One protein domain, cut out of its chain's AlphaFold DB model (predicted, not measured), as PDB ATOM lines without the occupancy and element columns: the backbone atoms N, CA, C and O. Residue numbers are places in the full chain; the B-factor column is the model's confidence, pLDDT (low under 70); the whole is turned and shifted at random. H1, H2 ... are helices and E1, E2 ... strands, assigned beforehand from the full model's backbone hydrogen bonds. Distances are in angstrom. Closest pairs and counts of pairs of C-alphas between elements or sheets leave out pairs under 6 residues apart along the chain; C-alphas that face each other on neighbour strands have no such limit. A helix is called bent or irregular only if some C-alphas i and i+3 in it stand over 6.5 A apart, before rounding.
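AT A GLANCE: This is residues 15 to 118 of the 121 residues of an uncharacterized protein of Calderihabitans maritimus (UniProt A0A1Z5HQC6). A strongly twisted sheet of seven strands wraps part of the way round, like a loose barrel left open between its edge strands E2 and E7, and the short helix H1 packs on it by E5. The hairpin E1 and E2 makes one end of the sheet, E6 and E7 the other, and E4 folds back beside the bent far part of E3. The printed part has 104 residues, with the named elements E1, E2, E3, E4, E5, E6, H1, E7 along the chain. The sheet is branched and mixed, the class is mostly strand, and 51 residues, under half, are in named elements. The whole is compact, with a radius of gyration of the C-alphas of 13.4 A, and spans 39 by 33 by 23 A.

IN THESE COORDINATES: E1 is residues 15 to 19, 12.9 A long, from C-alpha 15 at (148.140, 213.797, 222.519). E2 is residues 22 to 27, 16.8 A. E3, residues 43 to 51, is 20.2 A long and bends by 72 degrees at residue 48. E4 is residues 57 to 59, 6.0 A, and E5 residues 65 to 67, 6.5 A. E6 is residues 79 to 86, 22.2 A. H1 is residues 99 to 105, 9.8 A, from C-alpha 99 at (157.364, 200.834, 213.992). E7, residues 108 to 117, is 24.0 A long, bends by 77 degrees at residue 113 and ends with C-alpha 117 at (151.837, 219.502, 212.101).

HOW THE PARTS SIT: E1 and E2 are an antiparallel hairpin, with N 17 and O 24 2.8 A apart. On the other side of E1 is E5, parallel, with N 18 and O 65 at 2.8 A. E3 has three neighbours. E5 and E4 lie on one side of it, both antiparallel, with N 45 and O 66 at 2.9 A and N 49 and O 58 at 2.9 A; E3 and E4 are a hairpin. E6 is on the other side of E3, parallel, with N 46 and O 83 at 2.9 A. E7 is antiparallel to E6, with N 84 and O 110 at 2.8 A. E2 and E7 are apart, only just, at 8.1 A. H1 is on the sheet at a height of 7.2 A, only just over none of the strands, with 2 of its 7 C-alphas falling on E5; its closest C-alphas to E5 are those of Glu 99 and Val 66, 6.7 A apart. In H1 every O i to N i+4 pair is within hydrogen-bond range.

THE WHOLE: The two C-alphas farthest apart, those of Lys 36 and Gly 90, are 41.2 A apart. The printed part has no cut. The links E2 to E3, E5 to E6 and E6 to H1 are long, with 15, 11 and 12 residues. The mean pLDDT of the printed part is 96.4, and no printed residue is under 70.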
ATOM      1  N   VAL A  15     148.552 215.165 222.854       96.25
ATOM      2  CA  VAL A  15     148.140 213.797 222.519       96.25
ATOM      3  C   VAL A  15     149.263 212.813 222.866       96.25
ATOM      4  O   VAL A  15     150.409 213.052 222.482       96.25
ATOM      5  N   PRO A  16     148.979 211.713 223.593       97.12
ATOM      6  CA  PRO A  16     149.961 210.662 223.827       97.12
ATOM      7  C   PRO A  16     150.192 209.819 222.564       97.12
ATOM      8  O   PRO A  16     149.266 209.538 221.801       97.12
ATOM      9  N   ALA A  17     151.426 209.360 222.383       98.00
ATOM     10  CA  ALA A  17     151.851 208.509 221.279       98.00
ATOM     11  C   ALA A  17     152.830 207.430 221.746       98.00
ATOM     12  O   ALA A  17     153.469 207.549 222.794       98.00
ATOM     13  N   TRP A  18     152.976 206.381 220.943       98.56
ATOM     14  CA  TRP A  18     153.999 205.361 221.128       98.56
ATOM     15  C   TRP A  18     155.227 205.644 220.271       98.56
ATOM     16  O   TRP A  18     155.123 205.838 219.061       98.56
ATOM     17  N   TYR A  19     156.402 205.543 220.879       97.69
ATOM     18  CA  TYR A  19     157.677 205.450 220.183       97.69
ATOM     19  C   TYR A  19     158.552 204.413 220.889       97.69
ATOM     20  O   TYR A  19     158.913 204.585 222.050       97.69
ATOM     21  N   ASN A  20     158.885 203.313 220.210       97.00
ATOM     22  CA  ASN A  20     159.764 202.260 220.743       97.00
ATOM     23  C   ASN A  20     159.394 201.765 222.158       97.00
ATOM     24  O   ASN A  20     160.263 201.589 223.004       97.00
ATOM     25  N   ASN A  21     158.101 201.500 222.398       97.44
ATOM     26  CA  ASN A  21     157.521 201.108 223.696       97.44
ATOM     27  C   ASN A  21     157.531 202.188 224.792       97.44
ATOM     28  O   ASN A  21     157.059 201.925 225.898       97.44
ATOM     29  N   PHE A  22     158.000 203.396 224.490       95.75
ATOM     30  CA  PHE A  22     157.878 204.557 225.362       95.75
ATOM     31  C   PHE A  22     156.667 205.392 224.960       95.75
ATOM     32  O   PHE A  22     156.348 205.533 223.778       95.75
ATOM     33  N   THR A  23     155.994 205.944 225.963       96.25
ATOM     34  CA  THR A  23     154.986 206.977 225.743       96.25
ATOM     35  C   THR A  23     155.696 208.310 225.561       96.25
ATOM     36  O   THR A  23     156.493 208.706 226.411       96.25
ATOM     37  N   VAL A  24     155.397 208.983 224.458       95.88
ATOM     38  CA  VAL A  24     155.784 210.371 224.187       95.88
ATOM     39  C   VAL A  24     154.520 211.201 223.994       95.88
ATOM     40  O   VAL A  24     153.422 210.650 223.892       95.88
ATOM     41  N   TYR A  25     154.661 212.520 223.946       96.88
ATOM     42  CA  TYR A  25     153.540 213.432 223.752       96.88
ATOM     43  C   TYR A  25     153.835 214.365 222.590       96.88
ATOM     44  O   TYR A  25     154.983 214.741 222.375       96.88
ATOM     45  N   TYR A  26     152.806 214.741 221.844       97.00
ATOM     46  CA  TYR A  26     152.918 215.753 220.802       97.00
ATOM     47  C   TYR A  26     151.767 216.752 220.889       97.00
ATOM     48  O   TYR A  26     150.700 216.450 221.431       97.00
ATOM     49  N   LEU A  27     151.989 217.945 220.345       96.88
ATOM     50  CA  LEU A  27     150.945 218.945 220.137       96.88
ATOM     51  C   LEU A  27     150.217 218.649 218.834       96.88
ATOM     52  O   LEU A  27     150.862 218.500 217.807       96.88
ATOM     53  N   ASP A  28     148.894 218.581 218.846       95.88
ATOM     54  CA  ASP A  28     148.102 218.457 217.624       95.88
ATOM     55  C   ASP A  28     147.728 219.850 217.102       95.88
ATOM     56  O   ASP A  28     146.803 220.485 217.614       95.88
ATOM     57  N   LEU A  29     148.477 220.336 216.105       95.75
ATOM     58  CA  LEU A  29     148.234 221.624 215.447       95.75
ATOM     59  C   LEU A  29     147.447 221.476 214.132       95.75
ATOM     60  O   LEU A  29     147.274 222.463 213.416       95.75
ATOM     61  N   GLY A  30     146.961 220.269 213.821       95.12
ATOM     62  CA  GLY A  30     146.116 219.988 212.663       95.12
ATOM     63  C   GLY A  30     146.850 219.766 211.336       95.12
ATOM     64  O   GLY A  30     148.076 219.648 211.262       95.12
ATOM     65  N   GLU A  31     146.051 219.668 210.273       96.50
ATOM     66  CA  GLU A  31     146.507 219.492 208.892       96.50
ATOM     67  C   GLU A  31     147.322 220.696 208.407       96.50
ATOM     68  O   GLU A  31     147.035 221.852 208.725       96.50
ATOM     69  N   THR A  32     148.341 220.424 207.596       95.00
ATOM     70  CA  THR A  32     149.158 221.459 206.972       95.00
ATOM     71  C   THR A  32     149.646 221.041 205.590       95.00
ATOM     72  O   THR A  32     149.615 219.872 205.215       95.00
ATOM     73  N   LYS A  33     150.160 222.013 204.832       92.25
ATOM     74  CA  LYS A  33     150.816 221.788 203.542       92.25
ATOM     75  C   LYS A  33     152.284 222.161 203.634       92.25
ATOM     76  O   LYS A  33     152.636 223.282 204.000       92.25
ATOM     77  N   VAL A  34     153.148 221.237 203.234       88.19
ATOM     78  CA  VAL A  34     154.588 221.475 203.138       88.19
ATOM     79  C   VAL A  34     154.902 221.940 201.718       88.19
ATOM     80  O   VAL A  34     154.893 221.158 200.776       88.19
ATOM     81  N   THR A  35     155.150 223.239 201.550       83.38
ATOM     82  CA  THR A  35     155.367 223.860 200.226       83.38
ATOM     83  C   THR A  35     156.824 223.835 199.767       83.38
ATOM     84  O   THR A  35     157.112 224.046 198.591       83.38
ATOM     85  N   LYS A  36     157.763 223.575 200.683       84.19
ATOM     86  CA  LYS A  36     159.195 223.503 200.388       84.19
ATOM     87  C   LYS A  36     159.602 222.062 200.084       84.19
ATOM     88  O   LYS A  36     159.504 221.193 200.948       84.19
ATOM     89  N   ALA A  37     160.131 221.833 198.883       81.06
ATOM     90  CA  ALA A  37     160.701 220.544 198.504       81.06
ATOM     91  C   ALA A  37     161.857 220.137 199.441       81.06
ATOM     92  O   ALA A  37     162.641 220.977 199.888       81.06
ATOM     93  N   GLY A  38     161.966 218.836 199.725       82.88
ATOM     94  CA  GLY A  38     163.052 218.261 200.530       82.88
ATOM     95  C   GLY A  38     162.847 218.300 202.049       82.88
ATOM     96  O   GLY A  38     163.696 217.793 202.780       82.88
ATOM     97  N   ILE A  39     161.737 218.855 202.546       90.06
ATOM     98  CA  ILE A  39     161.347 218.683 203.951       90.06
ATOM     99  C   ILE A  39     160.902 217.233 204.159       90.06
ATOM    100  O   ILE A  39     160.030 216.736 203.452       90.06
ATOM    101  N   LYS A  40     161.519 216.553 205.128       94.19
ATOM    102  CA  LYS A  40     161.161 215.180 205.493       94.19
ATOM    103  C   LYS A  40     159.808 215.170 206.205       94.19
ATOM    104  O   LYS A  40     159.574 215.996 207.086       94.19
ATOM    105  N   THR A  41     158.970 214.202 205.866       96.44
ATOM    106  CA  THR A  41     157.698 213.922 206.537       96.44
ATOM    107  C   THR A  41     157.722 212.485 207.061       96.44
ATOM    108  O   THR A  41     157.241 211.574 206.386       96.44
ATOM    109  N   PRO A  42     158.366 212.224 208.217       97.62
ATOM    110  CA  PRO A  42     158.378 210.885 208.793       97.62
ATOM    111  C   PRO A  42     156.944 210.348 208.988       97.62
ATOM    112  O   PRO A  42     156.024 211.126 209.260       97.62
ATOM    113  N   PRO A  43     156.728 209.027 208.863       98.31
ATOM    114  CA  PRO A  43     155.420 208.430 209.101       98.31
ATOM    115  C   PRO A  43     154.906 208.630 210.530       98.31
ATOM    116  O   PRO A  43     155.644 208.427 211.505       98.31
ATOM    117  N   ILE A  44     153.614 208.923 210.643       98.62
ATOM    118  CA  ILE A  44     152.804 208.694 211.842       98.62
ATOM    119  C   ILE A  44     151.724 207.662 211.510       98.62
ATOM    120  O   ILE A  44     151.028 207.776 210.502       98.62
ATOM    121  N   TYR A  45     151.583 206.644 212.355       98.81
ATOM    122  CA  TYR A  45     150.682 205.524 212.103       98.81
ATOM    123  C   TYR A  45     149.393 205.659 212.903       98.81
ATOM    124  O   TYR A  45     149.416 205.608 214.137       98.81
ATOM    125  N   PHE A  46     148.280 205.778 212.185       98.69
ATOM    126  CA  PHE A  46     146.920 205.770 212.714       98.69
ATOM    127  C   PHE A  46     146.308 204.398 212.459       98.69
ATOM    128  O   PHE A  46     146.381 203.880 211.351       98.69
ATOM    129  N   PHE A  47     145.696 203.799 213.472       98.69
ATOM    130  CA  PHE A  47     145.158 202.445 213.366       98.69
ATOM    131  C   PHE A  47     143.661 202.494 213.098       98.69
ATOM    132  O   PHE A  47     142.936 203.207 213.796       98.69
ATOM    133  N   ILE A  48     143.202 201.709 212.127       98.62
ATOM    134  CA  ILE A  48     141.812 201.661 211.676       98.62
ATOM    135  C   ILE A  48     141.293 200.224 211.636       98.62
ATOM    136  O   ILE A  48     142.057 199.278 211.457       98.62
ATOM    137  N   ARG A  49     139.976 200.055 211.781       97.25
ATOM    138  CA  ARG A  49     139.288 198.764 211.581       97.25
ATOM    139  C   ARG A  49     138.731 198.586 210.164       97.25
ATOM    140  O   ARG A  49     137.992 197.639 209.927       97.25
ATOM    141  N   GLY A  50     139.035 199.525 209.275       96.38
ATOM    142  CA  GLY A  50     138.448 199.659 207.949       96.38
ATOM    143  C   GLY A  50     137.889 201.065 207.748       96.38
ATOM    144  O   GLY A  50     138.313 202.017 208.414       96.38
ATOM    145  N   TYR A  51     136.915 201.179 206.854       97.06
ATOM    146  CA  TYR A  51     136.300 202.438 206.443       97.06
ATOM    147  C   TYR A  51     134.783 202.376 206.643       97.06
ATOM    148  O   TYR A  51     134.200 201.290 206.628       97.06
ATOM    149  N   ASP A  52     134.149 203.524 206.864       96.00
ATOM    150  CA  ASP A  52     132.690 203.629 206.866       96.00
ATOM    151  C   ASP A  52     132.110 203.696 205.440       96.00
ATOM    152  O   ASP A  52     132.839 203.642 204.448       96.00
ATOM    153  N   GLU A  53     130.783 203.810 205.333       96.38
ATOM    154  CA  GLU A  53     130.066 203.878 204.048       96.38
ATOM    155  C   GLU A  53     130.468 205.088 203.185       96.38
ATOM    156  O   GLU A  53     130.314 205.064 201.966       96.38
ATOM    157  N   GLU A  54     131.015 206.136 203.805       96.12
ATOM    158  CA  GLU A  54     131.486 207.359 203.151       96.12
ATOM    159  C   GLU A  54     132.988 207.291 202.816       96.12
ATOM    160  O   GLU A  54     133.560 208.254 202.302       96.12
ATOM    161  N   GLY A  55     133.646 206.162 203.101       94.69
ATOM    162  CA  GLY A  55     135.076 205.966 202.887       94.69
ATOM    163  C   GLY A  55     135.961 206.639 203.941       94.69
ATOM    164  O   GLY A  55     137.162 206.798 203.717       94.69
ATOM    165  N   ARG A  56     135.414 207.045 205.093       95.38
ATOM    166  CA  ARG A  56     136.199 207.633 206.188       95.38
ATOM    167  C   ARG A  56     136.811 206.534 207.060       95.38
ATOM    168  O   ARG A  56     136.132 205.557 207.378       95.38
ATOM    169  N   PRO A  57     138.072 206.684 207.497       97.25
ATOM    170  CA  PRO A  57     138.731 205.692 208.337       97.25
ATOM    171  C   PRO A  57     138.058 205.547 209.708       97.25
ATOM    172  O   PRO A  57     137.887 206.521 210.444       97.25
ATOM    173  N   LEU A  58     137.755 204.308 210.096       97.38
ATOM    174  CA  LEU A  58     137.207 203.960 211.408       97.38
ATOM    175  C   LEU A  58     138.341 203.709 212.409       97.38
ATOM    176  O   LEU A  58     138.868 202.598 212.496       97.38
ATOM    177  N   LEU A  59     138.727 204.741 213.164       97.56
ATOM    178  CA  LEU A  59     139.846 204.677 214.111       97.56
ATOM    179  C   LEU A  59     139.648 203.623 215.216       97.56
ATOM    180  O   LEU A  59     138.569 203.459 215.789       97.56
ATOM    181  N   VAL A  60     140.736 202.946 215.586       98.12
ATOM    182  CA  VAL A  60     140.769 202.030 216.731       98.12
ATOM    183  C   VAL A  60     140.788 202.840 218.028       98.12
ATOM    184  O   VAL A  60     141.823 203.362 218.444       98.12
ATOM    185  N   HIS A  61     139.645 202.914 218.707       96.25
ATOM    186  CA  HIS A  61     139.543 203.596 219.998       96.25
ATOM    187  C   HIS A  61     140.558 203.068 221.025       96.25
ATOM    188  O   HIS A  61     140.735 201.862 221.197       96.25
ATOM    189  N   GLY A  62     141.213 203.995 221.727       96.69
ATOM    190  CA  GLY A  62     142.200 203.698 222.767       96.69
ATOM    191  C   GLY A  62     143.603 203.374 222.251       96.69
ATOM    192  O   GLY A  62     144.528 203.339 223.059       96.69
ATOM    193  N   GLN A  63     143.793 203.174 220.943       98.31
ATOM    194  CA  GLN A  63     145.123 203.030 220.359       98.31
ATOM    195  C   GLN A  63     145.776 204.405 220.241       98.31
ATOM    196  O   GLN A  63     145.203 205.325 219.662       98.31
ATOM    197  N   TYR A  64     146.992 204.537 220.759       98.56
ATOM    198  CA  TYR A  64     147.814 205.711 220.496       98.56
ATOM    199  C   TYR A  64     148.502 205.581 219.145       98.56
ATOM    200  O   TYR A  64     148.901 204.485 218.738       98.56
ATOM    201  N   ASN A  65     148.690 206.710 218.473       98.50
ATOM    202  CA  ASN A  65     149.458 206.739 217.238       98.50
ATOM    203  C   ASN A  65     150.885 206.250 217.494       98.50
ATOM    204  O   ASN A  65     151.451 206.486 218.565       98.50
ATOM    205  N   VAL A  66     151.469 205.562 216.516       98.75
ATOM    206  CA  VAL A  66     152.878 205.150 216.580       98.75
ATOM    207  C   VAL A  66     153.694 206.140 215.761       98.75
ATOM    208  O   VAL A  66     153.375 206.393 214.601       98.75
ATOM    209  N   LEU A  67     154.738 206.705 216.360       98.50
ATOM    210  CA  LEU A  67     155.664 207.604 215.676       98.50
ATOM    211  C   LEU A  67     156.853 206.811 215.128       98.50
ATOM    212  O   LEU A  67     157.342 205.881 215.771       98.50
ATOM    213  N   SER A  68     157.342 207.205 213.954       98.00
ATOM    214  CA  SER A  68     158.590 206.679 213.375       98.00
ATOM    215  C   SER A  68     159.836 207.483 213.776       98.00
ATOM    216  O   SER A  68     160.960 207.039 213.554       98.00
ATOM    217  N   ALA A  69     159.658 208.657 214.385       97.69
ATOM    218  CA  ALA A  69     160.735 209.559 214.776       97.69
ATOM    219  C   ALA A  69     160.401 210.287 216.089       97.69
ATOM    220  O   ALA A  69     159.250 210.341 216.515       97.69
ATOM    221  N   VAL A  70     161.419 210.864 216.717       97.00
ATOM    222  CA  VAL A  70     161.352 211.780 217.875       97.00
ATOM    223  C   VAL A  70     162.438 212.851 217.701       97.00
ATOM    224  O   VAL A  70     163.303 212.648 216.853       97.00
ATOM    225  N   PRO A  71     162.481 213.949 218.483       96.25
ATOM    226  CA  PRO A  71     163.414 215.059 218.240       96.25
ATOM    227  C   PRO A  71     164.899 214.685 218.107       96.25
ATOM    228  O   PRO A  71     165.641 215.365 217.406       96.25
ATOM    229  N   VAL A  72     165.340 213.588 218.733       93.81
ATOM    230  CA  VAL A  72     166.723 213.083 218.626       93.81
ATOM    231  C   VAL A  72     166.996 212.247 217.362       93.81
ATOM    232  O   VAL A  72     168.135 211.864 217.116       93.81
ATOM    233  N   SER A  73     165.972 211.918 216.571       95.56
ATOM    234  CA  SER A  73     166.092 211.145 215.328       95.56
ATOM    235  C   SER A  73     166.531 212.030 214.154       95.56
ATOM    236  O   SER A  73     165.992 213.111 213.946       95.56
ATOM    237  N   GLU A  74     167.444 211.545 213.306       94.00
ATOM    238  CA  GLU A  74     167.981 212.301 212.152       94.00
ATOM    239  C   GLU A  74     166.936 212.674 211.079       94.00
ATOM    240  O   GLU A  74     167.142 213.555 210.234       94.00
ATOM    241  N   ASN A  75     165.819 211.949 211.038       92.50
ATOM    242  CA  ASN A  75     164.711 212.172 210.113       92.50
ATOM    243  C   ASN A  75     163.560 212.983 210.724       92.50
ATOM    244  O   ASN A  75     162.554 213.174 210.042       92.50
ATOM    245  N   TYR A  76     163.695 213.451 211.965       96.50
ATOM    246  CA  TYR A  76     162.628 214.163 212.651       96.50
ATOM    247  C   TYR A  76     162.334 215.528 212.028       96.50
ATOM    248  O   TYR A  76     163.226 216.348 211.798       96.50
ATOM    249  N   THR A  77     161.046 215.781 211.824       96.31
ATOM    250  CA  THR A  77     160.453 217.107 211.672       96.31
ATOM    251  C   THR A  77     159.137 217.109 212.449       96.31
ATOM    252  O   THR A  77     158.630 216.054 212.823       96.31
ATOM    253  N   SER A  78     158.554 218.285 212.673       96.69
ATOM    254  CA  SER A  78     157.200 218.378 213.235       96.69
ATOM    255  C   SER A  78     156.103 218.052 212.211       96.69
ATOM    256  O   SER A  78     154.929 218.146 212.548       96.69
ATOM    257  N   PHE A  79     156.453 217.712 210.967       97.56
ATOM    258  CA  PHE A  79     155.504 217.414 209.897       97.56
ATOM    259  C   PHE A  79     155.448 215.911 209.653       97.56
ATOM    260  O   PHE A  79     156.471 215.293 209.376       97.56
ATOM    261  N   TRP A  80     154.257 215.329 209.692       98.12
ATOM    262  CA  TRP A  80     154.098 213.879 209.620       98.12
ATOM    263  C   TRP A  80     153.251 213.476 208.433       98.12
ATOM    264  O   TRP A  80     152.169 214.030 208.248       98.12
ATOM    265  N   GLN A  81     153.711 212.481 207.677       98.00
ATOM    266  CA  GLN A  81     152.866 211.812 206.695       98.00
ATOM    267  C   GLN A  81     151.952 210.833 207.429       98.00
ATOM    268  O   GLN A  81     152.444 209.947 208.134       98.00
ATOM    269  N   VAL A  82     150.633 210.960 207.265       98.50
ATOM    270  CA  VAL A  82     149.691 210.017 207.877       98.50
ATOM    271  C   VAL A  82     149.689 208.701 207.108       98.50
ATOM    272  O   VAL A  82     149.485 208.655 205.895       98.50
ATOM    273  N   HIS A  83     149.924 207.618 207.841       98.75
ATOM    274  CA  HIS A  83     149.826 206.249 207.362       98.75
ATOM    275  C   HIS A  83     148.698 205.549 208.122       98.75
ATOM    276  O   HIS A  83     148.719 205.489 209.354       98.75
ATOM    277  N   LEU A  84     147.723 205.009 207.397       98.75
ATOM    278  CA  LEU A  84     146.645 204.211 207.967       98.75
ATOM    279  C   LEU A  84     147.096 202.756 208.080       98.75
ATOM    280  O   LEU A  84     147.617 202.194 207.122       98.75
ATOM    281  N   VAL A  85     146.909 202.162 209.253       98.69
ATOM    282  CA  VAL A  85     147.208 200.760 209.547       98.69
ATOM    283  C   VAL A  85     145.895 200.022 209.739       98.69
ATOM    284  O   VAL A  85     145.196 200.264 210.726       98.69
ATOM    285  N   GLU A  86     145.573 199.107 208.833       98.50
ATOM    286  CA  GLU A  86     144.370 198.288 208.955       98.50
ATOM    287  C   GLU A  86     144.637 197.069 209.840       98.50
ATOM    288  O   GLU A  86     145.552 196.281 209.594       98.50
ATOM    289  N   VAL A  87     143.853 196.928 210.911       98.44
ATOM    290  CA  VAL A  87     144.016 195.846 211.889       98.44
ATOM    291  C   VAL A  87     142.805 194.918 211.940       98.44
ATOM    292  O   VAL A  87     141.667 195.368 211.791       98.44
ATOM    293  N   PRO A  88     143.011 193.619 212.233       97.06
ATOM    294  CA  PRO A  88     141.914 192.665 212.320       97.06
ATOM    295  C   PRO A  88     140.968 192.978 213.487       97.06
ATOM    296  O   PRO A  88     141.339 193.615 214.476       97.06
ATOM    297  N   PHE A  89     139.746 192.446 213.425       92.81
ATOM    298  CA  PHE A  89     138.714 192.636 214.454       92.81
ATOM    299  C   PHE A  89     139.217 192.349 215.885       92.81
ATOM    300  O   PHE A  89     138.994 193.150 216.791       92.81
ATOM    301  N   GLY A  90     139.984 191.269 216.074       94.75
ATOM    302  CA  GLY A  90     140.550 190.871 217.372       94.75
ATOM    303  C   GLY A  90     141.721 191.721 217.882       94.75
ATOM    304  O   GLY A  90     142.268 191.419 218.943       94.75
ATOM    305  N   TYR A  91     142.135 192.759 217.152       98.12
ATOM    306  CA  TYR A  91     143.228 193.631 217.566       98.12
ATOM    307  C   TYR A  91     142.922 194.355 218.883       98.12
ATOM    308  O   TYR A  91     141.901 195.045 219.013       98.12
ATOM    309  N   GLN A  92     143.850 194.227 219.835       98.00
ATOM    310  CA  GLN A  92     143.811 194.920 221.118       98.00
ATOM    311  C   GLN A  92     144.518 196.282 221.013       98.00
ATOM    312  O   GLN A  92     145.685 196.329 220.613       98.00
ATOM    313  N   PRO A  93     143.857 197.390 221.399       98.12
ATOM    314  CA  PRO A  93     144.489 198.702 221.427       98.12
ATOM    315  C   PRO A  93     145.771 198.716 222.266       98.12
ATOM    316  O   PRO A  93     145.863 198.099 223.326       98.12
ATOM    317  N   ASN A  94     146.761 199.457 221.786       98.12
ATOM    318  CA  ASN A  94     148.116 199.562 222.320       98.12
ATOM    319  C   ASN A  94     148.886 198.236 222.364       98.12
ATOM    320  O   ASN A  94     149.822 198.117 223.155       98.12
ATOM    321  N   PHE A  95     148.540 197.247 221.532       98.00
ATOM    322  CA  PHE A  95     149.389 196.072 221.325       98.00
ATOM    323  C   PHE A  95     150.644 196.430 220.512       98.00
ATOM    324  O   PHE A  95     151.760 196.109 220.914       98.00
ATOM    325  N   ILE A  96     150.480 197.172 219.411       98.50
ATOM    326  CA  ILE A  96     151.591 197.737 218.636       98.50
ATOM    327  C   ILE A  96     152.001 199.082 219.240       98.50
ATOM    328  O   ILE A  96     151.179 199.989 219.394       98.50
ATOM    329  N   ARG A  97     153.292 199.195 219.584       98.62
ATOM    330  CA  ARG A  97     153.892 200.358 220.275       98.62
ATOM    331  C   ARG A  97     155.219 200.824 219.668       98.62
ATOM    332  O   ARG A  97     155.967 201.592 220.271       98.62
ATOM    333  N   SER A  98     155.572 200.300 218.500       98.38
ATOM    334  CA  SER A  98     156.775 200.686 217.762       98.38
ATOM    335  C   SER A  98     156.627 200.354 216.284       98.38
ATOM    336  O   SER A  98     155.952 199.382 215.933       98.38
ATOM    337  N   GLU A  99     157.309 201.112 215.429       97.25
ATOM    338  CA  GLU A  99     157.364 200.834 213.992       97.25
ATOM    339  C   GLU A  99     157.927 199.428 213.716       97.25
ATOM    340  O   GLU A  99     157.421 198.703 212.861       97.25
ATOM    341  N   LEU A 100     158.913 198.976 214.500       97.62
ATOM    342  CA  LEU A 100     159.447 197.618 214.385       97.62
ATOM    343  C   LEU A 100     158.383 196.550 214.682       97.62
ATOM    344  O   LEU A 100     158.286 195.566 213.950       97.62
ATOM    345  N   SER A 101     157.586 196.724 215.743       98.06
ATOM    346  CA  SER A 101     156.489 195.794 216.050       98.06
ATOM    347  C   SER A 101     155.403 195.812 214.973       98.06
ATOM    348  O   SER A 101     154.915 194.748 214.608       98.06
ATOM    349  N   LEU A 102     155.097 196.987 214.409       98.25
ATOM    350  CA  LEU A 102     154.158 197.134 213.297       98.25
ATOM    351  C   LEU A 102     154.634 196.354 212.065       98.25
ATOM    352  O   LEU A 102     153.894 195.535 211.528       98.25
ATOM    353  N   ARG A 103     155.899 196.541 211.667       97.25
ATOM    354  CA  ARG A 103     156.504 195.829 210.530       97.25
ATOM    355  C   ARG A 103     156.485 194.313 210.725       97.25
ATOM    356  O   ARG A 103     156.215 193.586 209.779       97.25
ATOM    357  N   LYS A 104     156.743 193.833 211.947       97.94
ATOM    358  CA  LYS A 104     156.683 192.399 212.281       97.94
ATOM    359  C   LYS A 104     155.265 191.833 212.265       97.94
ATOM    360  O   LYS A 104     155.107 190.655 211.969       97.94
ATOM    361  N   ALA A 105     154.260 192.641 212.602       97.38
ATOM    362  CA  ALA A 105     152.863 192.217 212.584       97.38
ATOM    363  C   ALA A 105     152.333 191.995 211.159       97.38
ATOM    364  O   ALA A 105     151.404 191.214 210.981       97.38
ATOM    365  N   GLY A 106     152.931 192.650 210.156       97.00
ATOM    366  CA  GLY A 106     152.573 192.455 208.749       97.00
ATOM    367  C   GLY A 106     151.193 192.998 208.377       97.00
ATOM    368  O   GLY A 106     150.600 192.526 207.413       97.00
ATOM    369  N   PHE A 107     150.670 193.957 209.147       97.81
ATOM    370  CA  PHE A 107     149.422 194.646 208.821       97.81
ATOM    371  C   PHE A 107     149.563 195.488 207.553       97.81
ATOM    372  O   PHE A 107     150.659 195.952 207.224       97.81
ATOM    373  N   GLU A 108     148.444 195.705 206.865       97.88
ATOM    374  CA  GLU A 108     148.397 196.602 205.717       97.88
ATOM    375  C   GLU A 108     148.606 198.048 206.178       97.88
ATOM    376  O   GLU A 108     148.015 198.493 207.166       97.88
ATOM    377  N   VAL A 109     149.492 198.765 205.481       98.44
ATOM    378  CA  VAL A 109     149.845 200.152 205.791       98.44
ATOM    379  C   VAL A 109     149.727 200.995 204.530       98.44
ATOM    380  O   VAL A 109     150.522 200.835 203.602       98.44
ATOM    381  N   THR A 110     148.797 201.944 204.542       98.38
ATOM    382  CA  THR A 110     148.492 202.803 203.394       98.38
ATOM    383  C   THR A 110     148.825 204.258 203.728       98.38
ATOM    384  O   THR A 110     148.170 204.844 204.595       98.38
ATOM    385  N   PRO A 111     149.839 204.874 203.089       98.00
ATOM    386  CA  PRO A 111     150.031 206.317 203.181       98.00
ATOM    387  C   PRO A 111     148.867 207.024 202.479       98.00
ATOM    388  O   PRO A 111     148.484 206.648 201.372       98.00
ATOM    389  N   ILE A 112     148.318 208.056 203.110       97.00
ATOM    390  CA  ILE A 112     147.274 208.909 202.520       97.00
ATOM    391  C   ILE A 112     147.826 210.309 202.291       97.00
ATOM    392  O   ILE A 112     148.776 210.687 202.967       97.00
ATOM    393  N   ASP A 113     147.240 211.090 201.380       95.19
ATOM    394  CA  ASP A 113     147.649 212.477 201.103       95.19
ATOM    395  C   ASP A 113     147.194 213.439 202.216       95.19
ATOM    396  O   ASP A 113     146.326 214.289 202.037       95.19
ATOM    397  N   LEU A 114     147.740 213.234 203.415       96.25
ATOM    398  CA  LEU A 114     147.484 214.031 204.605       96.25
ATOM    399  C   LEU A 114     148.793 214.233 205.366       96.25
ATOM    400  O   LEU A 114     149.412 213.276 205.843       96.25
ATOM    401  N   ILE A 115     149.181 215.500 205.502       97.69
ATOM    402  CA  ILE A 115     150.306 215.923 206.330       97.69
ATOM    403  C   ILE A 115     149.765 216.695 207.528       97.69
ATOM    404  O   ILE A 115     148.964 217.615 207.375       97.69
ATOM    405  N   ILE A 116     150.233 216.352 208.724       97.81
ATOM    406  CA  ILE A 116     149.853 217.033 209.967       97.81
ATOM    407  C   ILE A 116     151.063 217.686 210.631       97.81
ATOM    408  O   ILE A 116     152.184 217.178 210.549       97.81
ATOM    409  N   ASN A 117     150.836 218.823 211.287       97.56
ATOM    410  CA  ASN A 117     151.837 219.502 212.101       97.56
ATOM    411  C   ASN A 117     151.694 219.043 213.556       97.56
ATOM    412  O   ASN A 117     150.795 219.489 214.272       97.56
ATOM    413  N   CYS A 118     152.575 218.142 213.984       97.38
ATOM    414  CA  CYS A 118     152.550 217.575 215.325       97.38
ATOM    415  C   CYS A 118     153.927 217.573 216.008       97.38
ATOM    416  O   CYS A 118     154.579 216.529 216.067       97.38
TER     417      CYS A 118